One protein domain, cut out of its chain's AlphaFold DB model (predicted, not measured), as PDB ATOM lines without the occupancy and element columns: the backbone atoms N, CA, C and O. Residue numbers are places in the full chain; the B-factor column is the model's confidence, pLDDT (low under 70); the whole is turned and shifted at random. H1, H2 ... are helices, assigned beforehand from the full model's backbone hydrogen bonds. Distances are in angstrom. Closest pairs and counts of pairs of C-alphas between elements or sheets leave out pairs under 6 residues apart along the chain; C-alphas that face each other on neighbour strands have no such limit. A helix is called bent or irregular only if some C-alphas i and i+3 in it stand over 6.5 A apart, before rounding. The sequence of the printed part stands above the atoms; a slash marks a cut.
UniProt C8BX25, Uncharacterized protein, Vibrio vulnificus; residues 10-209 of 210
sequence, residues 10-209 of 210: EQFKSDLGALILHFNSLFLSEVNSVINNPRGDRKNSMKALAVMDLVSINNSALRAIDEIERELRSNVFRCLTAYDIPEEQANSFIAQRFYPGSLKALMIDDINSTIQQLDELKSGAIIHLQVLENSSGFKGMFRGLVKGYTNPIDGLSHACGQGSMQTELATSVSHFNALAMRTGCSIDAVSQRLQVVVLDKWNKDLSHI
ATOM      1  N   GLU A  10      16.018   7.800 -38.961       82.88
ATOM      2  CA  GLU A  10      14.936   7.876 -39.948       82.88
ATOM      3  C   GLU A  10      13.978   6.684 -39.848       82.88
ATOM      4  O   GLU A  10      12.763   6.879 -39.880       82.88
ATOM      5  N   GLN A  11      14.493   5.472 -39.608       82.38
ATOM      6  CA  GLN A  11      13.649   4.301 -39.351       82.38
ATOM      7  C   GLN A  11      12.862   4.461 -38.042       82.38
ATOM      8  O   GLN A  11      11.654   4.249 -38.021       82.38
ATOM      9  N   PHE A  12      13.516   4.942 -36.978       83.00
ATOM     10  CA  PHE A  12      12.871   5.234 -35.694       83.00
ATOM     11  C   PHE A  12      11.705   6.224 -35.833       83.00
ATOM     12  O   PHE A  12      10.609   5.982 -35.324       83.00
ATOM     13  N   LYS A  13      11.926   7.335 -36.549       81.81
ATOM     14  CA  LYS A  13      10.884   8.337 -36.820       81.81
ATOM     15  C   LYS A  13       9.730   7.750 -37.626       81.81
ATOM     16  O   LYS A  13       8.582   8.069 -37.332       81.81
ATOM     17  N   SER A  14      10.029   6.929 -38.632       82.62
ATOM     18  CA  SER A  14       9.016   6.286 -39.472       82.62
ATOM     19  C   SER A  14       8.136   5.337 -38.656       82.62
ATOM     20  O   SER A  14       6.912   5.469 -38.676       82.62
ATOM     21  N   ASP A  15       8.751   4.431 -37.894       82.75
ATOM     22  CA  ASP A  15       8.043   3.371 -37.169       82.75
ATOM     23  C   ASP A  15       7.164   3.943 -36.049       82.75
ATOM     24  O   ASP A  15       5.966   3.661 -35.978       82.75
ATOM     25  N   LEU A  16       7.715   4.830 -35.214       84.31
ATOM     26  CA  LEU A  16       6.932   5.484 -34.162       84.31
ATOM     27  C   LEU A  16       5.943   6.508 -34.716       84.31
ATOM     28  O   LEU A  16       4.842   6.643 -34.183       84.31
ATOM     29  N   GLY A  17       6.305   7.218 -35.785       80.06
ATOM     30  CA  GLY A  17       5.418   8.170 -36.445       80.06
ATOM     31  C   GLY A  17       4.150   7.495 -36.960       80.06
ATOM     32  O   GLY A  17       3.051   7.986 -36.705       80.06
ATOM     33  N   ALA A  18       4.282   6.333 -37.607       85.12
ATOM     34  CA  ALA A  18       3.143   5.547 -38.074       85.12
ATOM     35  C   ALA A  18       2.235   5.089 -36.919       85.12
ATOM     36  O   ALA A  18       1.012   5.194 -37.022       85.12
ATOM     37  N   LEU A  19       2.814   4.646 -35.797       80.69
ATOM     38  CA  LEU A  19       2.049   4.210 -34.624       80.69
ATOM     39  C   LEU A  19       1.331   5.371 -33.916       80.69
ATOM     40  O   LEU A  19       0.180   5.225 -33.509       80.69
ATOM     41  N   ILE A  20       1.960   6.546 -33.815       81.38
ATOM     42  CA  ILE A  20       1.325   7.750 -33.255       81.38
ATOM     43  C   ILE A  20       0.185   8.234 -34.164       81.38
ATOM     44  O   ILE A  20      -0.884   8.604 -33.676       81.38
ATOM     45  N   LEU A  21       0.370   8.194 -35.488       83.19
ATOM     46  CA  LEU A  21      -0.700   8.497 -36.442       83.19
ATOM     47  C   LEU A  21      -1.861   7.507 -36.313       83.19
ATOM     48  O   LEU A  21      -3.022   7.921 -36.334       83.19
ATOM     49  N   HIS A  22      -1.560   6.218 -36.135       84.50
ATOM     50  CA  HIS A  22      -2.577   5.209 -35.873       84.50
ATOM     51  C   HIS A  22      -3.346   5.519 -34.582       84.50
ATOM     52  O   HIS A  22      -4.575   5.566 -34.624       84.50
ATOM     53  N   PHE A  23      -2.657   5.832 -33.481       80.94
ATOM     54  CA  PHE A  23      -3.280   6.237 -32.217       80.94
ATOM     55  C   PHE A  23      -4.256   7.406 -32.404       80.94
ATOM     56  O   PHE A  23      -5.406   7.316 -31.981       80.94
ATOM     57  N   ASN A  24      -3.842   8.465 -33.107       82.88
ATOM     58  CA  ASN A  24      -4.714   9.606 -33.392       82.88
ATOM     59  C   ASN A  24      -5.954   9.188 -34.213       82.88
ATOM     60  O   ASN A  24      -7.087   9.574 -33.920       82.88
ATOM     61  N   SER A  25      -5.759   8.323 -35.214       83.38
ATOM     62  CA  SER A  25      -6.852   7.844 -36.067       83.38
ATOM     63  C   SER A  25      -7.943   7.086 -35.300       83.38
ATOM     64  O   SER A  25      -9.098   7.124 -35.722       83.38
ATOM     65  N   LEU A  26      -7.621   6.459 -34.160       79.06
ATOM     66  CA  LEU A  26      -8.599   5.739 -33.339       79.06
ATOM     67  C   LEU A  26      -9.684   6.674 -32.800       79.06
ATOM     68  O   LEU A  26     -10.861   6.330 -32.841       79.06
ATOM     69  N   PHE A  27      -9.302   7.877 -32.370       74.88
ATOM     70  CA  PHE A  27     -10.243   8.879 -31.870       74.88
ATOM     71  C   PHE A  27     -10.971   9.612 -32.995       74.88
ATOM     72  O   PHE A  27     -12.108  10.039 -32.819       74.88
ATOM     73  N   LEU A  28     -10.331   9.765 -34.157       74.69
ATOM     74  CA  LEU A  28     -10.908  10.496 -35.282       74.69
ATOM     75  C   LEU A  28     -11.840   9.635 -36.135       74.69
ATOM     76  O   LEU A  28     -12.801  10.168 -36.675       74.69
ATOM     77  N   SER A  29     -11.600   8.330 -36.271       68.75
ATOM     78  CA  SER A  29     -12.288   7.465 -37.247       68.75
ATOM     79  C   SER A  29     -13.822   7.566 -37.216       68.75
ATOM     80  O   SER A  29     -14.447   7.643 -38.275       68.75
ATOM     81  N   GLU A  30     -14.418   7.669 -36.027       63.03
ATOM     82  CA  GLU A  30     -15.875   7.759 -35.844       63.03
ATOM     83  C   GLU A  30     -16.418   9.201 -35.807       63.03
ATOM     84  O   GLU A  30     -17.628   9.415 -35.890       63.03
ATOM     85  N   VAL A  31     -15.543  10.209 -35.724       63.47
ATOM     86  CA  VAL A  31     -15.910  11.624 -35.498       63.47
ATOM     87  C   VAL A  31     -15.542  12.523 -36.690       63.47
ATOM     88  O   VAL A  31     -16.132  13.586 -36.888       63.47
ATOM     89  N   ASN A  32     -14.609  12.082 -37.541       64.19
ATOM     90  CA  ASN A  32     -13.989  12.865 -38.616       64.19
ATOM     91  C   ASN A  32     -15.001  13.350 -39.667       64.19
ATOM     92  O   ASN A  32     -14.901  14.468 -40.170       64.19
ATOM     93  N   SER A  33     -16.006  12.529 -39.989       57.88
ATOM     94  CA  SER A  33     -17.073  12.888 -40.935       57.88
ATOM     95  C   SER A  33     -17.981  14.001 -40.402       57.88
ATOM     96  O   SER A  33     -18.507  14.794 -41.184       57.88
ATOM     97  N   VAL A  34     -18.120  14.095 -39.077       57.47
ATOM     98  CA  VAL A  34     -18.956  15.089 -38.396       57.47
ATOM     99  C   VAL A  34     -18.196  16.391 -38.164       57.47
ATOM    100  O   VAL A  34     -18.762  17.468 -38.357       57.47
ATOM    101  N   ILE A  35     -16.908  16.301 -37.820       58.66
ATOM    102  CA  ILE A  35     -16.026  17.460 -37.627       58.66
ATOM    103  C   ILE A  35     -15.759  18.174 -38.963       58.66
ATOM    104  O   ILE A  35     -15.864  19.398 -39.036       58.66
ATOM    105  N   ASN A  36     -15.481  17.433 -40.042       56.22
ATOM    106  CA  ASN A  36     -15.044  18.029 -41.314       56.22
ATOM    107  C   ASN A  36     -16.180  18.431 -42.264       56.22
ATOM    108  O   ASN A  36     -15.931  19.140 -43.239       56.22
ATOM    109  N   ASN A  37     -17.425  18.005 -42.015       57.91
ATOM    110  CA  ASN A  37     -18.575  18.402 -42.831       57.91
ATOM    111  C   ASN A  37     -19.791  18.841 -41.987       57.91
ATOM    112  O   ASN A  37     -20.855  18.217 -42.041       57.91
ATOM    113  N   PRO A  38     -19.701  19.972 -41.262       52.41
ATOM    114  CA  PRO A  38     -20.778  20.477 -40.398       52.41
ATOM    115  C   PRO A  38     -22.048  20.932 -41.157       52.41
ATOM    116  O   PRO A  38     -23.072  21.270 -40.543       52.41
ATOM    117  N   ARG A  39     -21.991  20.975 -42.498       50.34
ATOM    118  CA  ARG A  39     -23.117  21.252 -43.411       50.34
ATOM    119  C   ARG A  39     -23.651  19.999 -44.121       50.34
ATOM    120  O   ARG A  39     -24.579  20.125 -44.916       50.34
ATOM    121  N   GLY A  40     -23.079  18.823 -43.854       62.81
ATOM    122  CA  GLY A  40     -23.557  17.539 -44.361       62.81
ATOM    123  C   GLY A  40     -24.878  17.109 -43.717       62.81
ATOM    124  O   GLY A  40     -25.557  17.895 -43.055       62.81
ATOM    125  N   ASP A  41     -25.252  15.839 -43.887       69.56
ATOM    126  CA  ASP A  41     -26.448  15.286 -43.249       69.56
ATOM    127  C   ASP A  41     -26.259  15.213 -41.725       69.56
ATOM    128  O   ASP A  41     -25.739  14.239 -41.172       69.56
ATOM    129  N   ARG A  42     -26.681  16.280 -41.041       70.69
ATOM    130  CA  ARG A  42     -26.563  16.423 -39.587       70.69
ATOM    131  C   ARG A  42     -27.284  15.312 -38.845       70.69
ATOM    132  O   ARG A  42     -26.777  14.846 -37.833       70.69
ATOM    133  N   LYS A  43     -28.434  14.850 -39.346       75.31
ATOM    134  CA  LYS A  43     -29.200  13.794 -38.680       75.31
ATOM    135  C   LYS A  43     -28.437  12.474 -38.726       75.31
ATOM    136  O   LYS A  43     -28.321  11.808 -37.703       75.31
ATOM    137  N   ASN A  44     -27.878  12.110 -39.876       75.38
ATOM    138  CA  ASN A  44     -27.065  10.898 -39.987       75.38
ATOM    139  C   ASN A  44     -25.732  11.012 -39.233       75.38
ATOM    140  O   ASN A  44     -25.323  10.059 -38.575       75.38
ATOM    141  N   SER A  45     -25.118  12.196 -39.232       73.25
ATOM    142  CA  SER A  45     -23.896  12.482 -38.470       73.25
ATOM    143  C   SER A  45     -24.107  12.314 -36.964       73.25
ATOM    144  O   SER A  45     -23.346  11.616 -36.301       73.25
ATOM    145  N   MET A  46     -25.184  12.885 -36.417       81.44
ATOM    146  CA  MET A  46     -25.486  12.717 -34.998       81.44
ATOM    147  C   MET A  46     -25.874  11.272 -34.660       81.44
ATOM    148  O   MET A  46     -25.546  10.799 -33.579       81.44
ATOM    149  N   LYS A  47     -26.558  10.552 -35.567       81.62
ATOM    150  CA  LYS A  47     -26.881   9.128 -35.367       81.62
ATOM    151  C   LYS A  47     -25.624   8.274 -35.258       81.62
ATOM    152  O   LYS A  47     -25.594   7.392 -34.410       81.62
ATOM    153  N   ALA A  48     -24.613   8.550 -36.081       80.25
ATOM    154  CA  ALA A  48     -23.320   7.879 -35.993       80.25
ATOM    155  C   ALA A  48     -22.644   8.154 -34.639       80.25
ATOM    156  O   ALA A  48     -22.274   7.214 -33.943       80.25
ATOM    157  N   LEU A  49     -22.591   9.418 -34.202       83.12
ATOM    158  CA  LEU A  49     -22.023   9.769 -32.891       83.12
ATOM    159  C   LEU A  49     -22.792   9.149 -31.718       83.12
ATOM    160  O   LEU A  49     -22.186   8.720 -30.742       83.12
ATOM    161  N   ALA A  50     -24.120   9.062 -31.812       85.12
ATOM    162  CA  ALA A  50     -24.971   8.498 -30.768       85.12
ATOM    163  C   ALA A  50     -24.718   7.001 -30.515       85.12
ATOM    164  O   ALA A  50     -25.019   6.512 -29.424       85.12
ATOM    165  N   VAL A  51     -24.166   6.274 -31.491       85.75
ATOM    166  CA  VAL A  51     -23.854   4.838 -31.374       85.75
ATOM    167  C   VAL A  51     -22.360   4.552 -31.212       85.75
ATOM    168  O   VAL A  51     -21.983   3.387 -31.203       85.75
ATOM    169  N   MET A  52     -21.535   5.589 -31.032       86.50
ATOM    170  CA  MET A  52     -20.083   5.472 -30.870       86.50
ATOM    171  C   MET A  52     -19.702   4.478 -29.765       86.50
ATOM    172  O   MET A  52     -20.229   4.554 -28.642       86.50
ATOM    173  N   ASP A  53     -18.773   3.570 -30.068       89.12
ATOM    174  CA  ASP A  53     -18.289   2.553 -29.129       89.12
ATOM    175  C   ASP A  53     -17.041   3.037 -28.380       89.12
ATOM    176  O   ASP A  53     -15.894   2.719 -28.704       89.12
ATOM    177  N   LEU A  54     -17.284   3.801 -27.316       90.56
ATOM    178  CA  LEU A  54     -16.234   4.350 -26.456       90.56
ATOM    179  C   LEU A  54     -15.368   3.272 -25.796       90.56
ATOM    180  O   LEU A  54     -14.192   3.512 -25.522       90.56
ATOM    181  N   VAL A  55     -15.926   2.085 -25.538       91.88
ATOM    182  CA  VAL A  55     -15.185   0.980 -24.920       91.88
ATOM    183  C   VAL A  55     -14.177   0.421 -25.917       91.88
ATOM    184  O   VAL A  55     -13.015   0.205 -25.563       91.88
ATOM    185  N   SER A  56     -14.595   0.226 -27.168       90.94
ATOM    186  CA  SER A  56     -13.705  -0.191 -28.252       90.94
ATOM    187  C   SER A  56     -12.608   0.842 -28.525       90.94
ATOM    188  O   SER A  56     -11.433   0.467 -28.602       90.94
ATOM    189  N   ILE A  57     -12.955   2.136 -28.581       89.50
ATOM    190  CA  ILE A  57     -11.985   3.230 -28.767       89.50
ATOM    191  C   ILE A  57     -10.952   3.225 -27.634       89.50
ATOM    192  O   ILE A  57      -9.752   3.198 -27.904       89.50
ATOM    193  N   ASN A  58     -11.392   3.167 -26.372       92.25
ATOM    194  CA  ASN A  58     -10.488   3.155 -25.221       92.25
ATOM    195  C   ASN A  58      -9.559   1.929 -25.231       92.25
ATOM    196  O   ASN A  58      -8.342   2.057 -25.112       92.25
ATOM    197  N   ASN A  59     -10.109   0.731 -25.442       92.56
ATOM    198  CA  ASN A  59      -9.313  -0.496 -25.501       92.56
ATOM    199  C   ASN A  59      -8.283  -0.463 -26.636       92.56
ATOM    200  O   ASN A  59      -7.154  -0.918 -26.454       92.56
ATOM    201  N   SER A  60      -8.660   0.073 -27.797       92.12
ATOM    202  CA  SER A  60      -7.760   0.206 -28.943       92.12
ATOM    203  C   SER A  60      -6.661   1.232 -28.669       92.12
ATOM    204  O   SER A  60      -5.498   0.955 -28.950       92.12
ATOM    205  N   ALA A  61      -6.994   2.367 -28.044       91.56
ATOM    206  CA  ALA A  61      -6.019   3.383 -27.660       91.56
ATOM    207  C   ALA A  61      -4.985   2.824 -26.672       91.56
ATOM    208  O   ALA A  61      -3.786   3.006 -26.865       91.56
ATOM    209  N   LEU A  62      -5.428   2.076 -25.657       93.50
ATOM    210  CA  LEU A  62      -4.525   1.433 -24.699       93.50
ATOM    211  C   LEU A  62      -3.615   0.389 -25.360       93.50
ATOM    212  O   LEU A  62      -2.429   0.343 -25.045       93.50
ATOM    213  N   ARG A  63      -4.131  -0.407 -26.305       94.00
ATOM    214  CA  ARG A  63      -3.304  -1.354 -27.075       94.00
ATOM    215  C   ARG A  63      -2.271  -0.644 -27.946       94.00
ATOM    216  O   ARG A  63      -1.128  -1.084 -27.990       94.00
ATOM    217  N   ALA A  64      -2.646   0.460 -28.590       93.19
ATOM    218  CA  ALA A  64      -1.716   1.258 -29.384       93.19
ATOM    219  C   ALA A  64      -0.576   1.827 -28.519       93.19
ATOM    220  O   ALA A  64       0.575   1.833 -28.951       93.19
ATOM    221  N   ILE A  65      -0.851   2.228 -27.270       94.56
ATOM    222  CA  ILE A  65       0.203   2.611 -26.315       94.56
ATOM    223  C   ILE A  65       1.151   1.439 -26.023       94.56
ATOM    224  O   ILE A  65       2.368   1.624 -26.045       94.56
ATOM    225  N   ASP A  66       0.620   0.236 -25.795       93.75
ATOM    226  CA  ASP A  66       1.440  -0.958 -25.546       93.75
ATOM    227  C   ASP A  66       2.310  -1.332 -26.770       93.75
ATOM    228  O   ASP A  66       3.426  -1.840 -26.626       93.75
ATOM    229  N   GLU A  67       1.820  -1.087 -27.988       94.62
ATOM    230  CA  GLU A  67       2.574  -1.273 -29.236       94.62
ATOM    231  C   GLU A  67       3.690  -0.238 -29.397       94.62
ATOM    232  O   GLU A  67       4.834  -0.616 -29.659       94.62
ATOM    233  N   ILE A  68       3.395   1.043 -29.155       93.56
ATOM    234  CA  ILE A  68       4.386   2.129 -29.152       93.56
ATOM    235  C   ILE A  68       5.494   1.842 -28.141       93.56
ATOM    236  O   ILE A  68       6.673   2.001 -28.447       93.56
ATOM    237  N   GLU A  69       5.140   1.377 -26.943       94.06
ATOM    238  CA  GLU A  69       6.121   1.043 -25.914       94.06
ATOM    239  C   GLU A  69       7.033  -0.111 -26.333       94.06
ATOM    240  O   GLU A  69       8.245  -0.069 -26.114       94.06
ATOM    241  N   ARG A  70       6.469  -1.136 -26.972       94.12
ATOM    242  CA  ARG A  70       7.237  -2.273 -27.484       94.12
ATOM    243  C   ARG A  70       8.216  -1.844 -28.571       94.12
ATOM    244  O   ARG A  70       9.374  -2.263 -28.533       94.12
ATOM    245  N   GLU A  71       7.772  -0.995 -29.493       93.00
ATOM    246  CA  GLU A  71       8.628  -0.480 -30.559       93.00
ATOM    247  C   GLU A  71       9.719   0.436 -29.996       93.00
ATOM    248  O   GLU A  71      10.884   0.313 -30.373       93.00
ATOM    249  N   LEU A  72       9.386   1.279 -29.013       92.19
ATOM    250  CA  LEU A  72      10.350   2.120 -28.305       92.19
ATOM    251  C   LEU A  72      11.442   1.271 -27.641       92.19
ATOM    252  O   LEU A  72      12.629   1.526 -27.836       92.19
ATOM    253  N   ARG A  73      11.061   0.211 -26.919       93.00
ATOM    254  CA  ARG A  73      12.001  -0.729 -26.285       93.00
ATOM    255  C   ARG A  73      12.884  -1.442 -27.305       93.00
ATOM    256  O   ARG A  73      14.085  -1.571 -27.084       93.00
ATOM    257  N   SER A  74      12.307  -1.878 -28.426       92.25
ATOM    258  CA  SER A  74      13.064  -2.508 -29.512       92.25
ATOM    259  C   SER A  74      14.079  -1.541 -30.122       92.25
ATOM    260  O   SER A  74      15.225  -1.920 -30.361       92.25
ATOM    261  N   ASN A  75      13.697  -0.280 -30.317       91.50
ATOM    262  CA  ASN A  75      14.595   0.746 -30.837       91.50
ATOM    263  C   ASN A  75      15.715   1.096 -29.857       91.50
ATOM    264  O   ASN A  75      16.855   1.236 -30.287       91.50
ATOM    265  N   VAL A  76      15.429   1.172 -28.553       91.44
ATOM    266  CA  VAL A  76      16.461   1.356 -27.519       91.44
ATOM    267  C   VAL A  76      17.461   0.201 -27.558       91.44
ATOM    268  O   VAL A  76      18.662   0.440 -27.583       91.44
ATOM    269  N   PHE A  77      16.987  -1.044 -27.637       92.50
ATOM    270  CA  PHE A  77      17.861  -2.214 -27.740       92.50
ATOM    271  C   PHE A  77      18.777  -2.148 -28.968       92.50
ATOM    272  O   PHE A  77      19.995  -2.291 -28.849       92.50
ATOM    273  N   ARG A  78      18.199  -1.879 -30.147       90.94
ATOM    274  CA  ARG A  78      18.947  -1.720 -31.405       90.94
ATOM    275  C   ARG A  78      19.953  -0.564 -31.329       90.94
ATOM    276  O   ARG A  78      21.052  -0.682 -31.852       90.94
ATOM    277  N   CYS A  79      19.592   0.536 -30.669       90.12
ATOM    278  CA  CYS A  79      20.472   1.683 -30.474       90.12
ATOM    279  C   CYS A  79      21.667   1.316 -29.586       90.12
ATOM    280  O   CYS A  79      22.805   1.440 -30.017       90.12
ATOM    281  N   LEU A  80      21.429   0.782 -28.386       90.75
ATOM    282  CA  LEU A  80      22.495   0.434 -27.440       90.75
ATOM    283  C   LEU A  80      23.463  -0.611 -28.013       90.75
ATOM    284  O   LEU A  80      24.675  -0.464 -27.884       90.75
ATOM    285  N   THR A  81      22.938  -1.627 -28.700       89.50
ATOM    286  CA  THR A  81      23.766  -2.644 -29.369       89.50
ATOM    287  C   THR A  81      24.592  -2.071 -30.521       89.50
ATOM    288  O   THR A  81      25.714  -2.517 -30.733       89.50
ATOM    289  N   ALA A  82      24.095  -1.049 -31.227       87.62
ATOM    290  CA  ALA A  82      24.867  -0.333 -32.247       87.62
ATOM    291  C   ALA A  82      26.010   0.522 -31.664       87.62
ATOM    292  O   ALA A  82      26.945   0.845 -32.389       87.62
ATOM    293  N   TYR A  83      25.948   0.865 -30.373       88.44
ATOM    294  CA  TYR A  83      27.019   1.527 -29.617       88.44
ATOM    295  C   TYR A  83      27.885   0.528 -28.821       88.44
ATOM    296  O   TYR A  83      28.513   0.902 -27.833       88.44
ATOM    297  N   ASP A  84      27.902  -0.746 -29.230       89.88
ATOM    298  CA  ASP A  84      28.690  -1.828 -28.622       89.88
ATOM    299  C   ASP A  84      28.394  -2.083 -27.128       89.88
ATOM    300  O   ASP A  84      29.199  -2.685 -26.411       89.88
ATOM    301  N   ILE A  85      27.219  -1.667 -26.635       90.44
ATOM    302  CA  ILE A  85      26.798  -1.987 -25.268       90.44
ATOM    303  C   ILE A  85      26.404  -3.472 -25.203       90.44
ATOM    304  O   ILE A  85      25.566  -3.913 -25.997       90.44
ATOM    305  N   PRO A  86      26.953  -4.253 -24.247       93.31
ATOM    306  CA  PRO A  86      26.634  -5.669 -24.108       93.31
ATOM    307  C   PRO A  86      25.136  -5.915 -23.933       93.31
ATOM    308  O   PRO A  86      24.463  -5.208 -23.182       93.31
ATOM    309  N   GLU A  87      24.629  -6.976 -24.561       92.50
ATOM    310  CA  GLU A  87      23.204  -7.320 -24.564       92.50
ATOM    311  C   GLU A  87      22.602  -7.410 -23.150       92.50
ATOM    312  O   GLU A  87      21.512  -6.896 -22.899       92.50
ATOM    313  N   GLU A  88      23.324  -8.000 -22.194       93.81
ATOM    314  CA  GLU A  88      22.885  -8.075 -20.795       93.81
ATOM    315  C   GLU A  88      22.712  -6.687 -20.159       93.81
ATOM    316  O   GLU A  88      21.734  -6.440 -19.447       93.81
ATOM    317  N   GLN A  89      23.627  -5.756 -20.448       92.44
ATOM    318  CA  GLN A  89      23.556  -4.383 -19.945       92.44
ATOM    319  C   GLN A  89      22.413  -3.615 -20.614       92.44
ATOM    320  O   GLN A  89      21.651  -2.937 -19.923       92.44
ATOM    321  N   ALA A  90      22.233  -3.778 -21.928       92.31
ATOM    322  CA  ALA A  90      21.130  -3.175 -22.670       92.31
ATOM    323  C   ALA A  90      19.764  -3.663 -22.152       92.31
ATOM    324  O   ALA A  90      18.873  -2.856 -21.885       92.31
ATOM    325  N   ASN A  91      19.612  -4.971 -21.930       93.56
ATOM    326  CA  ASN A  91      18.389  -5.558 -21.383       93.56
ATOM    327  C   ASN A  91      18.105  -5.081 -19.952       93.56
ATOM    328  O   ASN A  91      16.963  -4.739 -19.637       93.56
ATOM    329  N   SER A  92      19.133  -5.006 -19.100       93.50
ATOM    330  CA  SER A  92      19.009  -4.473 -17.738       93.50
ATOM    331  C   SER A  92      18.565  -3.007 -17.745       93.50
ATOM    332  O   SER A  92      17.633  -2.630 -17.033       93.50
ATOM    333  N   PHE A  93      19.156  -2.188 -18.618       91.50
ATOM    334  CA  PHE A  93      18.770  -0.791 -18.786       91.50
ATOM    335  C   PHE A  93      17.320  -0.635 -19.264       91.50
ATOM    336  O   PHE A  93      16.552   0.122 -18.665       91.50
ATOM    337  N   ILE A  94      16.913  -1.382 -20.295       92.62
ATOM    338  CA  ILE A  94      15.537  -1.364 -20.811       92.62
ATOM    339  C   ILE A  94      14.551  -1.777 -19.721       92.62
ATOM    340  O   ILE A  94      13.522  -1.127 -19.560       92.62
ATOM    341  N   ALA A  95      14.854  -2.818 -18.947       91.81
ATOM    342  CA  ALA A  95      13.982  -3.272 -17.869       91.81
ATOM    343  C   ALA A  95      13.811  -2.223 -16.758       91.81
ATOM    344  O   ALA A  95      12.742  -2.144 -16.163       91.81
ATOM    345  N   GLN A  96      14.836  -1.411 -16.487       90.62
ATOM    346  CA  GLN A  96      14.791  -0.376 -15.449       90.62
ATOM    347  C   GLN A  96      14.145   0.926 -15.929       90.62
ATOM    348  O   GLN A  96      13.400   1.560 -15.182       90.62
ATOM    349  N   ARG A  97      14.445   1.351 -17.159       88.69
ATOM    350  CA  ARG A  97      14.049   2.668 -17.680       88.69
ATOM    351  C   ARG A  97      12.836   2.611 -18.594       88.69
ATOM    352  O   ARG A  97      11.996   3.501 -18.540       88.69
ATOM    353  N   PHE A  98      12.674   1.542 -19.362       90.38
ATOM    354  CA  PHE A  98      11.568   1.328 -20.300       90.38
ATOM    355  C   PHE A  98      10.729   0.113 -19.878       90.38
ATOM    356  O   PHE A  98      10.464  -0.794 -20.672       90.38
ATOM    357  N   TYR A  99      10.348   0.070 -18.598       89.62
ATOM    358  CA  TYR A  99       9.578  -1.036 -18.040       89.62
ATOM    359  C   TYR A  99       8.152  -1.103 -18.628       89.62
ATOM    360  O   TYR A  99       7.592  -0.058 -18.986       89.62
ATOM    361  N   PRO A 100       7.551  -2.311 -18.692       90.81
ATOM    362  CA  PRO A 100       6.183  -2.514 -19.165       90.81
ATOM    363  C   PRO A 100       5.156  -1.597 -18.487       90.81
ATOM    364  O   PRO A 100       5.032  -1.602 -17.262       90.81
ATOM    365  N   GLY A 101       4.390  -0.850 -19.278       91.25
ATOM    366  CA  GLY A 101       3.330   0.044 -18.813       91.25
ATOM    367  C   GLY A 101       3.812   1.423 -18.354       91.25
ATOM    368  O   GLY A 101       3.006   2.209 -17.852       91.25
ATOM    369  N   SER A 102       5.096   1.742 -18.523       90.75
ATOM    370  CA  SER A 102       5.643   3.065 -18.199       90.75
ATOM    371  C   SER A 102       5.028   4.179 -19.050       90.75
ATOM    372  O   SER A 102       4.721   5.241 -18.514       90.75
ATOM    373  N   LEU A 103       4.777   3.943 -20.343       92.44
ATOM    374  CA  LEU A 103       4.073   4.910 -21.193       92.44
ATOM    375  C   LEU A 103       2.593   4.985 -20.840       92.44
ATOM    376  O   LEU A 103       2.034   6.076 -20.744       92.44
ATOM    377  N   LYS A 104       1.963   3.837 -20.578       93.94
ATOM    378  CA  LYS A 104       0.558   3.786 -20.163       93.94
ATOM    379  C   LYS A 104       0.312   4.603 -18.898       93.94
ATOM    380  O   LYS A 104      -0.629   5.387 -18.871       93.94
ATOM    381  N   ALA A 105       1.168   4.478 -17.887       93.19
ATOM    382  CA  ALA A 105       1.058   5.244 -16.647       93.19
ATOM    383  C   ALA A 105       1.127   6.766 -16.866       93.19
ATOM    384  O   ALA A 105       0.508   7.514 -16.118       93.19
ATOM    385  N   LEU A 106       1.849   7.223 -17.895       93.62
ATOM    386  CA  LEU A 106       1.982   8.644 -18.229       93.62
ATOM    387  C   LEU A 106       0.824   9.189 -19.071       93.62
ATOM    388  O   LEU A 106       0.641  10.402 -19.107       93.62
ATOM    389  N   MET A 107       0.081   8.316 -19.754       95.50
ATOM    390  CA  MET A 107      -0.953   8.696 -20.723       95.50
ATOM    391  C   MET A 107      -2.379   8.378 -20.265       95.50
ATOM    392  O   MET A 107      -3.331   8.873 -20.861       95.50
ATOM    393  N   ILE A 108      -2.551   7.535 -19.242       94.62
ATOM    394  CA  ILE A 108      -3.862   6.989 -18.864       94.62
ATOM    395  C   ILE A 108      -4.880   8.079 -18.514       94.62
ATOM    396  O   ILE A 108      -6.031   7.988 -18.936       94.62
ATOM    397  N   ASP A 109      -4.459   9.129 -17.811       94.94
ATOM    398  CA  ASP A 109      -5.346  10.222 -17.411       94.94
ATOM    399  C   ASP A 109      -5.770  11.079 -18.613       94.94
ATOM    400  O   ASP A 109      -6.947  11.419 -18.740       94.94
ATOM    401  N   ASP A 110      -4.850  11.353 -19.543       94.00
ATOM    402  CA  ASP A 110      -5.134  12.105 -20.771       94.00
ATOM    403  C   ASP A 110      -6.083  11.326 -21.702       94.00
ATOM    404  O   ASP A 110      -7.017  11.891 -22.285       94.00
ATOM    405  N   ILE A 111      -5.889  10.005 -21.802       94.06
ATOM    406  CA  ILE A 111      -6.778   9.103 -22.544       94.06
ATOM    407  C   ILE A 111      -8.165   9.094 -21.898       94.06
ATOM    408  O   ILE A 111      -9.155   9.342 -22.585       94.06
ATOM    409  N   ASN A 112      -8.251   8.879 -20.583       94.38
ATOM    410  CA  ASN A 112      -9.524   8.860 -19.861       94.38
ATOM    411  C   ASN A 112     -10.274  10.193 -19.991       94.38
ATOM    412  O   ASN A 112     -11.482  10.195 -20.227       94.38
ATOM    413  N   SER A 113      -9.565  11.323 -19.900       95.25
ATOM    414  CA  SER A 113     -10.151  12.652 -20.097       95.25
ATOM    415  C   SER A 113     -10.707  12.825 -21.512       95.25
ATOM    416  O   SER A 113     -11.813  13.338 -21.690       95.25
ATOM    417  N   THR A 114      -9.987  12.343 -22.527       93.56
ATOM    418  CA  THR A 114     -10.442  12.402 -23.924       93.56
ATOM    419  C   THR A 114     -11.663  11.507 -24.155       93.56
ATOM    420  O   THR A 114     -12.618  11.929 -24.806       93.56
ATOM    421  N   ILE A 115     -11.692  10.306 -23.568       94.00
ATOM    422  CA  ILE A 115     -12.857   9.407 -23.613       94.00
ATOM    423  C   ILE A 115     -14.074  10.042 -22.931       94.00
ATOM    424  O   ILE A 115     -15.174   9.976 -23.474       94.00
ATOM    425  N   GLN A 116     -13.892  10.711 -21.790       94.81
ATOM    426  CA  GLN A 116     -14.974  11.443 -21.129       94.81
ATOM    427  C   GLN A 116     -15.543  12.547 -22.033       94.81
ATOM    428  O   GLN A 116     -16.755  12.712 -22.128       94.81
ATOM    429  N   GLN A 117     -14.689  13.281 -22.748       91.88
ATOM    430  CA  GLN A 117     -15.148  14.308 -23.686       91.88
ATOM    431  C   GLN A 117     -15.843  13.727 -24.923       91.88
ATOM    432  O   GLN A 117     -16.728  14.371 -25.489       91.88
ATOM    433  N   LEU A 118     -15.478  12.517 -25.352       90.81
ATOM    434  CA  LEU A 118     -16.220  11.783 -26.380       90.81
ATOM    435  C   LEU A 118     -17.595  11.326 -25.872       90.81
ATOM    436  O   LEU A 118     -18.564  11.383 -26.627       90.81
ATOM    437  N   ASP A 119     -17.712  10.942 -24.600       94.12
ATOM    438  CA  ASP A 119     -18.998  10.618 -23.971       94.12
ATOM    439  C   ASP A 119     -19.918  11.842 -23.849       94.12
ATOM    440  O   ASP A 119     -21.109  11.778 -24.171       94.12
ATOM    441  N   GLU A 120     -19.354  12.997 -23.481       92.50
ATOM    442  CA  GLU A 120     -20.064  14.280 -23.495       92.50
ATOM    443  C   GLU A 120     -20.554  14.624 -24.912       92.50
ATOM    444  O   GLU A 120     -21.717  14.997 -25.095       92.50
ATOM    445  N   LEU A 121     -19.707  14.444 -25.933       89.12
ATOM    446  CA  LEU A 121     -20.071  14.668 -27.334       89.12
ATOM    447  C   LEU A 121     -21.181  13.716 -27.803       89.12
ATOM    448  O   LEU A 121     -22.139  14.155 -28.442       89.12
ATOM    449  N   LYS A 122     -21.078  12.427 -27.466       91.19
ATOM    450  CA  LYS A 122     -22.092  11.403 -27.751       91.19
ATOM    451  C   LYS A 122     -23.433  11.765 -27.117       91.19
ATOM    452  O   LYS A 122     -24.464  11.752 -27.793       91.19
ATOM    453  N   SER A 123     -23.423  12.153 -25.846       91.38
ATOM    454  CA  SER A 123     -24.614  12.612 -25.125       91.38
ATOM    455  C   SER A 123     -25.214  13.867 -25.768       91.38
ATOM    456  O   SER A 123     -26.423  13.933 -26.007       91.38
ATOM    457  N   GLY A 124     -24.371  14.833 -26.142       87.69
ATOM    458  CA  GLY A 124     -24.775  16.029 -26.879       87.69
ATOM    459  C   GLY A 124     -25.408  15.712 -28.237       87.69
ATOM    460  O   GLY A 124     -26.421  16.314 -28.594       87.69
ATOM    461  N   ALA A 125     -24.874  14.731 -28.972       87.00
ATOM    462  CA  ALA A 125     -25.432  14.275 -30.245       87.00
ATOM    463  C   ALA A 125     -26.834  13.667 -30.078       87.00
ATOM    464  O   ALA A 125     -27.728  13.956 -30.875       87.00
ATOM    465  N   ILE A 126     -27.056  12.876 -29.021       88.12
ATOM    466  CA  ILE A 126     -28.371  12.299 -28.692       88.12
ATOM    467  C   ILE A 126     -29.391  13.407 -28.407       88.12
ATOM    468  O   ILE A 126     -30.495  13.387 -28.955       88.12
ATOM    469  N   ILE A 127     -29.022  14.399 -27.593       87.00
ATOM    470  CA  ILE A 127     -29.891  15.545 -27.288       87.00
ATOM    471  C   ILE A 127     -30.191  16.335 -28.568       87.00
ATOM    472  O   ILE A 127     -31.347  16.662 -28.847       87.00
ATOM    473  N   HIS A 128     -29.172  16.603 -29.391       83.75
ATOM    474  CA  HIS A 128     -29.348  17.341 -30.638       83.75
ATOM    475  C   HIS A 128     -30.255  16.598 -31.632       83.75
ATOM    476  O   HIS A 128     -31.109  17.216 -32.270       83.75
ATOM    477  N   LEU A 129     -30.149  15.266 -31.720       85.19
ATOM    478  CA  LEU A 129     -31.065  14.437 -32.510       85.19
ATOM    479  C   LEU A 129     -32.512  14.584 -32.070       85.19
ATOM    480  O   LEU A 129     -33.382  14.740 -32.923       85.19
ATOM    481  N   GLN A 130     -32.774  14.556 -30.764       84.50
ATOM    482  CA  GLN A 130     -34.129  14.709 -30.241       84.50
ATOM    483  C   GLN A 130     -34.719  16.067 -30.633       84.50
ATOM    484  O   GLN A 130     -35.869  16.135 -31.068       84.50
ATOM    485  N   VAL A 131     -33.925  17.140 -30.563       81.38
ATOM    486  CA  VAL A 131     -34.337  18.479 -31.017       81.38
ATOM    487  C   VAL A 131     -34.606  18.493 -32.526       81.38
ATOM    488  O   VAL A 131     -35.631  19.020 -32.962       81.38
ATOM    489  N   LEU A 132     -33.750  17.874 -33.345       77.12
ATOM    490  CA  LEU A 132     -33.956  17.760 -34.798       77.12
ATOM    491  C   LEU A 132     -35.218  16.957 -35.154       77.12
ATOM    492  O   LEU A 132     -35.962  17.327 -36.060       77.12
ATOM    493  N   GLU A 133     -35.493  15.869 -34.440       79.00
ATOM    494  CA  GLU A 133     -36.674  15.033 -34.669       79.00
ATOM    495  C   GLU A 133     -37.964  15.715 -34.217       79.00
ATOM    496  O   GLU A 133     -38.979  15.631 -34.912       79.00
ATOM    497  N   ASN A 134     -37.915  16.461 -33.113       72.00
ATOM    498  CA  ASN A 134     -39.042  17.254 -32.635       72.00
ATOM    499  C   ASN A 134     -39.304  18.493 -33.508       72.00
ATOM    500  O   ASN A 134     -40.459  18.906 -33.615       72.00
ATOM    501  N   SER A 135     -38.272  19.052 -34.155       63.66
ATOM    502  CA  SER A 135     -38.365  20.213 -35.062       63.66
ATOM    503  C   SER A 135     -38.678  19.878 -36.517       63.66
ATOM    504  O   SER A 135     -39.223  20.716 -37.235       63.66
ATOM    505  N   SER A 136     -38.439  18.641 -36.958       55.03
ATOM    506  CA  SER A 136     -38.943  18.155 -38.244       55.03
ATOM    507  C   SER A 136     -40.480  18.049 -38.204       55.03
ATOM    508  O   SER A 136     -41.052  17.200 -37.521       55.03
ATOM    509  N   GLY A 137     -41.164  18.960 -38.908       50.31
ATOM    510  CA  GLY A 137     -42.580  19.340 -38.755       50.31
ATOM    511  C   GLY A 137     -43.680  18.275 -38.910       50.31
ATOM    512  O   GLY A 137     -44.855  18.631 -38.952       50.31
ATOM    513  N   PHE A 138     -43.370  16.979 -38.942       44.38
ATOM    514  CA  PHE A 138     -44.374  15.916 -39.062       44.38
ATOM    515  C   PHE A 138     -45.247  15.797 -37.801       44.38
ATOM    516  O   PHE A 138     -46.467  15.678 -37.891       44.38
ATOM    517  N   LYS A 139     -44.661  15.937 -36.602       47.06
ATOM    518  CA  LYS A 139     -45.430  15.935 -35.341       47.06
ATOM    519  C   LYS A 139     -46.290  17.194 -35.174       47.06
ATOM    520  O   LYS A 139     -47.369  17.103 -34.598       47.06
ATOM    521  N   GLY A 140     -45.844  18.339 -35.698       45.12
ATOM    522  CA  GLY A 140     -46.599  19.600 -35.703       45.12
ATOM    523  C   GLY A 140     -47.787  19.578 -36.670       45.12
ATOM    524  O   GLY A 140     -48.887  19.976 -36.296       45.12
ATOM    525  N   MET A 141     -47.599  19.020 -37.871       43.44
ATOM    526  CA  MET A 141     -48.652  18.899 -38.884       43.44
ATOM    527  C   MET A 141     -49.737  17.886 -38.481       43.44
ATOM    528  O   MET A 141     -50.922  18.168 -38.631       43.44
ATOM    529  N   PHE A 142     -49.367  16.751 -37.873       46.97
ATOM    530  CA  PHE A 142     -50.344  15.784 -37.349       46.97
ATOM    531  C   PHE A 142     -51.079  16.287 -36.100       46.97
ATOM    532  O   PHE A 142     -52.270  16.024 -35.954       46.97
ATOM    533  N   ARG A 143     -50.428  17.060 -35.216       46.19
ATOM    534  CA  ARG A 143     -51.137  17.710 -34.097       46.19
ATOM    535  C   ARG A 143     -52.125  18.767 -34.588       46.19
ATOM    536  O   ARG A 143     -53.217  18.835 -34.034       46.19
ATOM    537  N   GLY A 144     -51.762  19.532 -35.620       42.53
ATOM    538  CA  GLY A 144     -52.618  20.571 -36.196       42.53
ATOM    539  C   GLY A 144     -53.784  20.053 -37.038       42.53
ATOM    540  O   GLY A 144     -54.828  20.693 -37.076       42.53
ATOM    541  N   LEU A 145     -53.646  18.881 -37.667       44.00
ATOM    542  CA  LEU A 145     -54.731  18.252 -38.429       44.00
ATOM    543  C   LEU A 145     -55.697  17.442 -37.548       44.00
ATOM    544  O   LEU A 145     -56.872  17.335 -37.883       44.00
ATOM    545  N   VAL A 146     -55.232  16.888 -36.422       48.34
ATOM    546  CA  VAL A 146     -56.076  16.085 -35.510       48.34
ATOM    547  C   VAL A 146     -56.773  16.948 -34.452       48.34
ATOM    548  O   VAL A 146     -57.880  16.623 -34.026       48.34
ATOM    549  N   LYS A 147     -56.178  18.072 -34.037       45.09
ATOM    550  CA  LYS A 147     -56.853  19.072 -33.202       45.09
ATOM    551  C   LYS A 147     -57.361  20.196 -34.094       45.09
ATOM    552  O   LYS A 147     -56.656  21.173 -34.308       45.09
ATOM    553  N   GLY A 148     -58.581  20.064 -34.611       41.50
ATOM    554  CA  GLY A 148     -59.284  21.191 -35.225       41.50
ATOM    555  C   GLY A 148     -59.361  22.346 -34.225       41.50
ATOM    556  O   GLY A 148     -60.137  22.290 -33.274       41.50
ATOM    557  N   TYR A 149     -58.508  23.358 -34.394       45.06
ATOM    558  CA  TYR A 149     -58.487  24.523 -33.518       45.06
ATOM    559  C   TYR A 149     -59.736  25.358 -33.790       45.06
ATOM    560  O   TYR A 149     -59.841  26.047 -34.800       45.06
ATOM    561  N   THR A 150     -60.697  25.292 -32.876       44.28
ATOM    562  CA  THR A 150     -61.927  26.093 -32.895       44.28
ATOM    563  C   THR A 150     -61.709  27.530 -32.412       44.28
ATOM    564  O   THR A 150     -62.651  28.317 -32.424       44.28
ATOM    565  N   ASN A 151     -60.482  27.893 -32.007       39.78
ATOM    566  CA  ASN A 151     -60.164  29.207 -31.460       39.78
ATOM    567  C   ASN A 151     -58.909  29.817 -32.131       39.78
ATOM    568  O   ASN A 151     -57.817  29.252 -32.011       39.78
ATOM    569  N   PRO A 152     -59.016  30.961 -32.835       46.09
ATOM    570  CA  PRO A 152     -57.912  31.542 -33.610       46.09
ATOM    571  C   PRO A 152     -56.719  32.016 -32.761       46.09
ATOM    572  O   PRO A 152     -55.599  32.083 -33.264       46.09
ATOM    573  N   ILE A 153     -56.920  32.283 -31.464       48.25
ATOM    574  CA  ILE A 153     -55.846  32.662 -30.528       48.25
ATOM    575  C   ILE A 153     -54.947  31.456 -30.183       48.25
ATOM    576  O   ILE A 153     -53.733  31.612 -30.062       48.25
ATOM    577  N   ASP A 154     -55.503  30.240 -30.127       42.22
ATOM    578  CA  ASP A 154     -54.727  28.999 -29.951       42.22
ATOM    579  C   ASP A 154     -53.934  28.625 -31.215       42.22
ATOM    580  O   ASP A 154     -52.832  28.088 -31.132       42.22
ATOM    581  N   GLY A 155     -54.454  28.964 -32.400       45.78
ATOM    582  CA  GLY A 155     -53.706  28.843 -33.656       45.78
ATOM    583  C   GLY A 155     -52.506  29.797 -33.717       45.78
ATOM    584  O   GLY A 155     -51.434  29.420 -34.191       45.78
ATOM    585  N   LEU A 156     -52.654  31.010 -33.172       42.69
ATOM    586  CA  LEU A 156     -51.582  32.003 -33.072       42.69
ATOM    587  C   LEU A 156     -50.548  31.667 -31.988       42.69
ATOM    588  O   LEU A 156     -49.367  31.916 -32.208       42.69
ATOM    589  N   SER A 157     -50.927  31.050 -30.864       44.25
ATOM    590  CA  SER A 157     -49.956  30.586 -29.853       44.25
ATOM    591  C   SER A 157     -49.061  29.459 -30.397       44.25
ATOM    592  O   SER A 157     -47.854  29.444 -30.148       44.25
ATOM    593  N   HIS A 158     -49.614  28.585 -31.244       49.31
ATOM    594  CA  HIS A 158     -48.858  27.575 -31.984       49.31
ATOM    595  C   HIS A 158     -48.020  28.154 -33.139       49.31
ATOM    596  O   HIS A 158     -46.926  27.647 -33.392       49.31
ATOM    597  N   ALA A 159     -48.467  29.232 -33.793       43.00
ATOM    598  CA  ALA A 159     -47.659  29.973 -34.768       43.00
ATOM    599  C   ALA A 159     -46.503  30.753 -34.100       43.00
ATOM    600  O   ALA A 159     -45.389  30.766 -34.618       43.00
ATOM    601  N   CYS A 160     -46.716  31.308 -32.900       45.53
ATOM    602  CA  CYS A 160     -45.677  31.936 -32.073       45.53
ATOM    603  C   CYS A 160     -44.656  30.928 -31.506       45.53
ATOM    604  O   CYS A 160     -43.524  31.305 -31.206       45.53
ATOM    605  N   GLY A 161     -45.005  29.639 -31.420       47.62
ATOM    606  CA  GLY A 161     -44.083  28.556 -31.047       47.62
ATOM    607  C   GLY A 161     -42.964  28.288 -32.066       47.62
ATOM    608  O   GLY A 161     -41.979  27.628 -31.737       47.62
ATOM    609  N   GLN A 162     -43.056  28.828 -33.289       49.69
ATOM    610  CA  GLN A 162     -41.961  28.746 -34.261       49.69
ATOM    611  C   GLN A 162     -40.710  29.496 -33.779       49.69
ATOM    612  O   GLN A 162     -39.599  29.020 -34.004       49.69
ATOM    613  N   GLY A 163     -40.869  30.610 -33.050       52.94
ATOM    614  CA  GLY A 163     -39.746  31.359 -32.478       52.94
ATOM    615  C   GLY A 163     -39.038  30.607 -31.347       52.94
ATOM    616  O   GLY A 163     -37.806  30.585 -31.300       52.94
ATOM    617  N   SER A 164     -39.784  29.921 -30.471       59.69
ATOM    618  CA  SER A 164     -39.187  29.115 -29.394       59.69
ATOM    619  C   SER A 164     -38.474  27.880 -29.944       59.69
ATOM    620  O   SER A 164     -37.372  27.575 -29.504       59.69
ATOM    621  N   MET A 165     -39.047  27.221 -30.954       63.53
ATOM    622  CA  MET A 165     -38.439  26.059 -31.606       63.53
ATOM    623  C   MET A 165     -37.175  26.429 -32.399       63.53
ATOM    624  O   MET A 165     -36.190  25.693 -32.369       63.53
ATOM    625  N   GLN A 166     -37.162  27.582 -33.076       64.44
ATOM    626  CA  GLN A 166     -35.954  28.100 -33.731       64.44
ATOM    627  C   GLN A 166     -34.864  28.465 -32.713       64.44
ATOM    628  O   GLN A 166     -33.689  28.187 -32.952       64.44
ATOM    629  N   THR A 167     -35.247  29.023 -31.561       73.00
ATOM    630  CA  THR A 167     -34.319  29.348 -30.464       73.00
ATOM    631  C   THR A 167     -33.744  28.084 -29.815       73.00
ATOM    632  O   THR A 167     -32.541  28.012 -29.564       73.00
ATOM    633  N   GLU A 168     -34.570  27.061 -29.589       74.38
ATOM    634  CA  GLU A 168     -34.157  25.753 -29.063       74.38
ATOM    635  C   GLU A 168     -33.182  25.054 -30.017       74.38
ATOM    636  O   GLU A 168     -32.114  24.601 -29.599       74.38
ATOM    637  N   LEU A 169     -33.492  25.050 -31.319       78.06
ATOM    638  CA  LEU A 169     -32.603  24.504 -32.340       78.06
ATOM    639  C   LEU A 169     -31.270  25.262 -32.389       78.06
ATOM    640  O   LEU A 169     -30.216  24.631 -32.392       78.06
ATOM    641  N   ALA A 170     -31.295  26.599 -32.391       75.44
ATOM    642  CA  ALA A 170     -30.082  27.417 -32.416       75.44
ATOM    643  C   ALA A 170     -29.201  27.188 -31.175       75.44
ATOM    644  O   ALA A 170     -27.985  27.029 -31.299       75.44
ATOM    645  N   THR A 171     -29.815  27.097 -29.993       82.94
ATOM    646  CA  THR A 171     -29.115  26.813 -28.730       82.94
ATOM    647  C   THR A 171     -28.492  25.418 -28.752       82.94
ATOM    648  O   THR A 171     -27.323  25.253 -28.407       82.94
ATOM    649  N   SER A 172     -29.243  24.422 -29.229       81.88
ATOM    650  CA  SER A 172     -28.777  23.043 -29.357       81.88
ATOM    651  C   SER A 172     -27.596  22.920 -30.331       81.88
ATOM    652  O   SER A 172     -26.597  22.287 -29.999       81.88
ATOM    653  N   VAL A 173     -27.655  23.595 -31.488       81.56
ATOM    654  CA  VAL A 173     -26.532  23.666 -32.443       81.56
ATOM    655  C   VAL A 173     -25.306  24.316 -31.802       81.56
ATOM    656  O   VAL A 173     -24.201  23.794 -31.927       81.56
ATOM    657  N   SER A 174     -25.482  25.447 -31.113       81.38
ATOM    658  CA  SER A 174     -24.371  26.155 -30.470       81.38
ATOM    659  C   SER A 174     -23.694  25.296 -29.402       81.38
ATOM    660  O   SER A 174     -22.466  25.246 -29.344       81.38
ATOM    661  N   HIS A 175     -24.482  24.611 -28.572       84.00
ATOM    662  CA  HIS A 175     -23.966  23.725 -27.533       84.00
ATOM    663  C   HIS A 175     -23.213  22.533 -28.132       84.00
ATOM    664  O   HIS A 175     -22.080  22.261 -27.739       84.00
ATOM    665  N   PHE A 176     -23.801  21.873 -29.134       83.00
ATOM    666  CA  PHE A 176     -23.163  20.749 -29.811       83.00
ATOM    667  C   PHE A 176     -21.837  21.151 -30.473       83.00
ATOM    668  O   PHE A 176     -20.836  20.457 -30.319       83.00
ATOM    669  N   ASN A 177     -21.792  22.302 -31.151       80.44
ATOM    670  CA  ASN A 177     -20.560  22.802 -31.766       80.44
ATOM    671  C   ASN A 177     -19.462  23.076 -30.728       80.44
ATOM    672  O   ASN A 177     -18.295  22.795 -30.988       80.44
ATOM    673  N   ALA A 178     -19.819  23.604 -29.553       84.62
ATOM    674  CA  ALA A 178     -18.861  23.830 -28.475       84.62
ATOM    675  C   ALA A 178     -18.273  22.510 -27.949       84.62
ATOM    676  O   ALA A 178     -17.059  22.422 -27.758       84.62
ATOM    677  N   LEU A 179     -19.109  21.477 -27.778       85.62
ATOM    678  CA  LEU A 179     -18.651  20.132 -27.416       85.62
ATOM    679  C   LEU A 179     -17.724  19.558 -28.488       85.62
ATOM    680  O   LEU A 179     -16.617  19.143 -28.168       85.62
ATOM    681  N   ALA A 180     -18.125  19.615 -29.760       81.19
ATOM    682  CA  ALA A 180     -17.330  19.094 -30.869       81.19
ATOM    683  C   ALA A 180     -15.946  19.758 -30.959       81.19
ATOM    684  O   ALA A 180     -14.945  19.062 -31.121       81.19
ATOM    685  N   MET A 181     -15.869  21.086 -30.798       81.88
ATOM    686  CA  MET A 181     -14.584  21.793 -30.760       81.88
ATOM    687  C   MET A 181     -13.729  21.366 -29.568       81.88
ATOM    688  O   MET A 181     -12.543  21.099 -29.738       81.88
ATOM    689  N   ARG A 182     -14.316  21.277 -28.368       85.81
ATOM    690  CA  ARG A 182     -13.596  20.858 -27.159       85.81
ATOM    691  C   ARG A 182     -13.021  19.448 -27.317       85.81
ATOM    692  O   ARG A 182     -11.832  19.262 -27.076       85.81
ATOM    693  N   THR A 183     -13.833  18.500 -27.785       85.56
ATOM    694  CA  THR A 183     -13.404  17.123 -28.050       85.56
ATOM    695  C   THR A 183     -12.295  17.079 -29.099       85.56
ATOM    696  O   THR A 183     -11.294  16.404 -28.879       85.56
ATOM    697  N   GLY A 184     -12.417  17.839 -30.196       81.94
ATOM    698  CA  GLY A 184     -11.365  17.952 -31.213       81.94
ATOM    699  C   GLY A 184     -10.033  18.430 -30.625       81.94
ATOM    700  O   GLY A 184      -9.017  17.760 -30.784       81.94
ATOM    701  N   CYS A 185     -10.054  19.515 -29.843       84.75
ATOM    702  CA  CYS A 185      -8.863  20.012 -29.149       84.75
ATOM    703  C   CYS A 185      -8.257  18.977 -28.191       84.75
ATOM    704  O   CYS A 185      -7.039  18.914 -28.054       84.75
ATOM    705  N   SER A 186      -9.080  18.169 -27.517       88.12
ATOM    706  CA  SER A 186      -8.587  17.117 -26.620       88.12
ATOM    707  C   SER A 186      -7.932  15.965 -27.369       88.12
ATOM    708  O   SER A 186      -6.907  15.469 -26.910       88.12
ATOM    709  N   ILE A 187      -8.477  15.568 -28.522       86.75
ATOM    710  CA  ILE A 187      -7.879  14.549 -29.397       86.75
ATOM    711  C   ILE A 187      -6.509  15.020 -29.910       86.75
ATOM    712  O   ILE A 187      -5.525  14.273 -29.856       86.75
ATOM    713  N   ASP A 188      -6.424  16.277 -30.343       83.25
ATOM    714  CA  ASP A 188      -5.158  16.873 -30.769       83.25
ATOM    715  C   ASP A 188      -4.163  16.949 -29.601       83.25
ATOM    716  O   ASP A 188      -2.996  16.577 -29.749       83.25
ATOM    717  N   ALA A 189      -4.625  17.368 -28.419       88.75
ATOM    718  CA  ALA A 189      -3.795  17.492 -27.228       88.75
ATOM    719  C   ALA A 189      -3.239  16.141 -26.756       88.75
ATOM    720  O   ALA A 189      -2.038  16.051 -26.505       88.75
ATOM    721  N   VAL A 190      -4.058  15.083 -26.674       91.06
ATOM    722  CA  VAL A 190      -3.583  13.751 -26.253       91.06
ATOM    723  C   VAL A 190      -2.587  13.169 -27.259       91.06
ATOM    724  O   VAL A 190      -1.590  12.564 -26.863       91.06
ATOM    725  N   SER A 191      -2.787  13.423 -28.556       87.12
ATOM    726  CA  SER A 191      -1.866  12.987 -29.612       87.12
ATOM    727  C   SER A 191      -0.517  13.711 -29.535       87.12
ATOM    728  O   SER A 191       0.540  13.077 -29.569       87.12
ATOM    729  N   GLN A 192      -0.531  15.037 -29.367       89.06
ATOM    730  CA  GLN A 192       0.690  15.827 -29.172       89.06
ATOM    731  C   GLN A 192       1.404  15.441 -27.875       89.06
ATOM    732  O   GLN A 192       2.630  15.316 -27.840       89.06
ATOM    733  N   ARG A 193       0.641  15.205 -26.805       91.69
ATOM    734  CA  ARG A 193       1.172  14.772 -25.516       91.69
ATOM    735  C   ARG A 193       1.883  13.431 -25.629       91.69
ATOM    736  O   ARG A 193       2.995  13.317 -25.120       91.69
ATOM    737  N   LEU A 194       1.303  12.468 -26.345       91.88
ATOM    738  CA  LEU A 194       1.931  11.175 -26.613       91.88
ATOM    739  C   LEU A 194       3.274  11.339 -27.328       91.88
ATOM    740  O   LEU A 194       4.274  10.768 -26.897       91.88
ATOM    741  N   GLN A 195       3.321  12.169 -28.374       90.19
ATOM    742  CA  GLN A 195       4.563  12.459 -29.088       90.19
ATOM    743  C   GLN A 195       5.630  13.051 -28.156       90.19
ATOM    744  O   GLN A 195       6.776  12.597 -28.159       90.19
ATOM    745  N   VAL A 196       5.257  14.029 -27.326       91.19
ATOM    746  CA  VAL A 196       6.168  14.645 -26.350       91.19
ATOM    747  C   VAL A 196       6.658  13.622 -25.332       91.19
ATOM    748  O   VAL A 196       7.851  13.574 -25.063       91.19
ATOM    749  N   VAL A 197       5.772  12.794 -24.778       92.56
ATOM    750  CA  VAL A 197       6.127  11.783 -23.773       92.56
ATOM    751  C   VAL A 197       7.082  10.739 -24.349       92.56
ATOM    752  O   VAL A 197       8.073  10.407 -23.702       92.56
ATOM    753  N   VAL A 198       6.835  10.254 -25.569       90.25
ATOM    754  CA  VAL A 198       7.719   9.292 -26.245       90.25
ATOM    755  C   VAL A 198       9.110   9.890 -26.471       90.25
ATOM    756  O   VAL A 198      10.110   9.250 -26.149       90.25
ATOM    757  N   LEU A 199       9.185  11.129 -26.971       89.25
ATOM    758  CA  LEU A 199      10.458  11.816 -27.208       89.25
ATOM    759  C   LEU A 199      11.193  12.160 -25.910       89.25
ATOM    760  O   LEU A 199      12.408  12.002 -25.834       89.25
ATOM    761  N   ASP A 200      10.480  12.623 -24.887       89.25
ATOM    762  CA  ASP A 200      11.052  12.942 -23.578       89.25
ATOM    763  C   ASP A 200      11.623  11.687 -22.923       89.25
ATOM    764  O   ASP A 200      12.750  11.702 -22.434       89.25
ATOM    765  N   LYS A 201      10.882  10.576 -22.993       87.88
ATOM    766  CA  LYS A 201      11.332   9.284 -22.485       87.88
ATOM    767  C   LYS A 201      12.569   8.785 -23.225       87.88
ATOM    768  O   LYS A 201      13.537   8.393 -22.584       87.88
ATOM    769  N   TRP A 202      12.564   8.862 -24.555       88.69
ATOM    770  CA  TRP A 202      13.732   8.547 -25.374       88.69
ATOM    771  C   TRP A 202      14.948   9.389 -24.966       88.69
ATOM    772  O   TRP A 202      15.981   8.840 -24.593       88.69
ATOM    773  N   ASN A 203      14.815  10.717 -24.977       86.31
ATOM    774  CA  ASN A 203      15.925  11.641 -24.756       86.31
ATOM    775  C   ASN A 203      16.465  11.584 -23.325       86.31
ATOM    776  O   ASN A 203      17.675  11.483 -23.139       86.31
ATOM    777  N   LYS A 204      15.595  11.639 -22.309       85.38
ATOM    778  CA  LYS A 204      16.027  11.623 -20.905       85.38
ATOM    779  C   LYS A 204      16.732  10.326 -20.568       85.38
ATOM    780  O   LYS A 204      17.841  10.369 -20.048       85.38
ATOM    781  N   ASP A 205      16.120   9.188 -20.884       82.06
ATOM    782  CA  ASP A 205      16.675   7.910 -20.464       82.06
ATOM    783  C   ASP A 205      17.958   7.567 -21.239       82.06
ATOM    784  O   ASP A 205      18.925   7.140 -20.609       82.06
ATOM    785  N   LEU A 206      18.036   7.819 -22.554       78.50
ATOM    786  CA  LEU A 206      19.246   7.517 -23.339       78.50
ATOM    787  C   LEU A 206      20.403   8.493 -23.109       78.50
ATOM    788  O   LEU A 206      21.549   8.053 -23.136       78.50
ATOM    789  N   SER A 207      20.136   9.771 -22.811       71.88
ATOM    790  CA  SER A 207      21.195  10.753 -22.500       71.88
ATOM    791  C   SER A 207      22.032  10.406 -21.261       71.88
ATOM    792  O   SER A 207      23.080  10.998 -21.022       71.88
ATOM    793  N   HIS A 208      21.575   9.458 -20.438       61.19
ATOM    794  CA  HIS A 208      22.344   8.954 -19.304       61.19
ATOM    795  C   HIS A 208      23.416   7.926 -19.694       61.19
ATOM    796  O   HIS A 208      24.234   7.575 -18.844       61.19
ATOM    797  N   ILE A 209      23.377   7.409 -20.924       67.56
ATOM    798  CA  ILE A 209      24.238   6.320 -21.397       67.56
ATOM    799  C   ILE A 209      25.058   6.708 -22.630       67.56
ATOM    800  O   ILE A 209      26.203   6.268 -22.733       67.56
TER     801      ILE A 209
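What this domain is: This is residues 10 to 209 of the 210 residues of an uncharacterized protein of Vibrio vulnificus (UniProt C8BX25). A long, slender rod of helices is built along H8, which runs most of its length; H6 lies beside H8, and H1 and H4 pack on this pair over one half of the rod. H5 folds back on H4 at one end, and towards the other the rod thins to H7 and the first part of H8, where residues 145 to 154 stick out. The printed part has 200 residues with eight named helices, H1 to H8 in chain order, and no named strand: all helix. It is extended, with a radius of gyration of the C-alphas of 25.6 A and spans of 94 by 25 by 20 A.

Where its parts are: H8, residues 152 to 206, measures 81.5 A and ends at C-alpha 206 (19.246, 7.517, -23.339). H6, residues 102 to 135, measures 50.2 A; it is irregular, C-alphas 106 and 109 being 7.5 A apart, with a kink of 41 degrees near residue 109. H4, residues 54 to 82, measures 41.8 A, and H1, residues 10 to 28, 26.4 A from C-alpha 10 (14.936, 7.876, -39.948). Shorter are H2, 32 to 36, H3, 42 to 50, H5, 87 to 97, and H7, 138 to 146.

How they stand to each other: H1, H4, H5, H6 and H8 form a bundle, a group of helices packed together. H6 and H8 touch at a shallow tilt of 14 degrees, opposite ways, closest at C-alphas 117 and 183, 5.5 A. H4 touches H1, C-alphas 64 and 23 at 5.9 A, and H6, C-alphas 65 and 104 at 6.3 A. H4 and H5 are a helical hairpin, closest at C-alphas 77 and 90, 6.1 A. H3 touches H6, C-alphas 46 and 125 at 5.0 A, and H2, C-alphas 45 and 34 at 5.6 A. H7 touches no helix. O i to N i+4 pairs are all within hydrogen-bond range in H2, H3, H4, H5 and H7, 14 of 15 in H1, 27 of 30 in H6 and 48 of 51 in H8.

The domain as a whole: The C-alphas of Asp 84 and Thr 150, the two farthest apart, are 94.9 A apart. The printed part has no cut, and its seven links are tight. The model's pLDDT is under 70 at residues 29 to 41, 135 to 166 and 208 to 209.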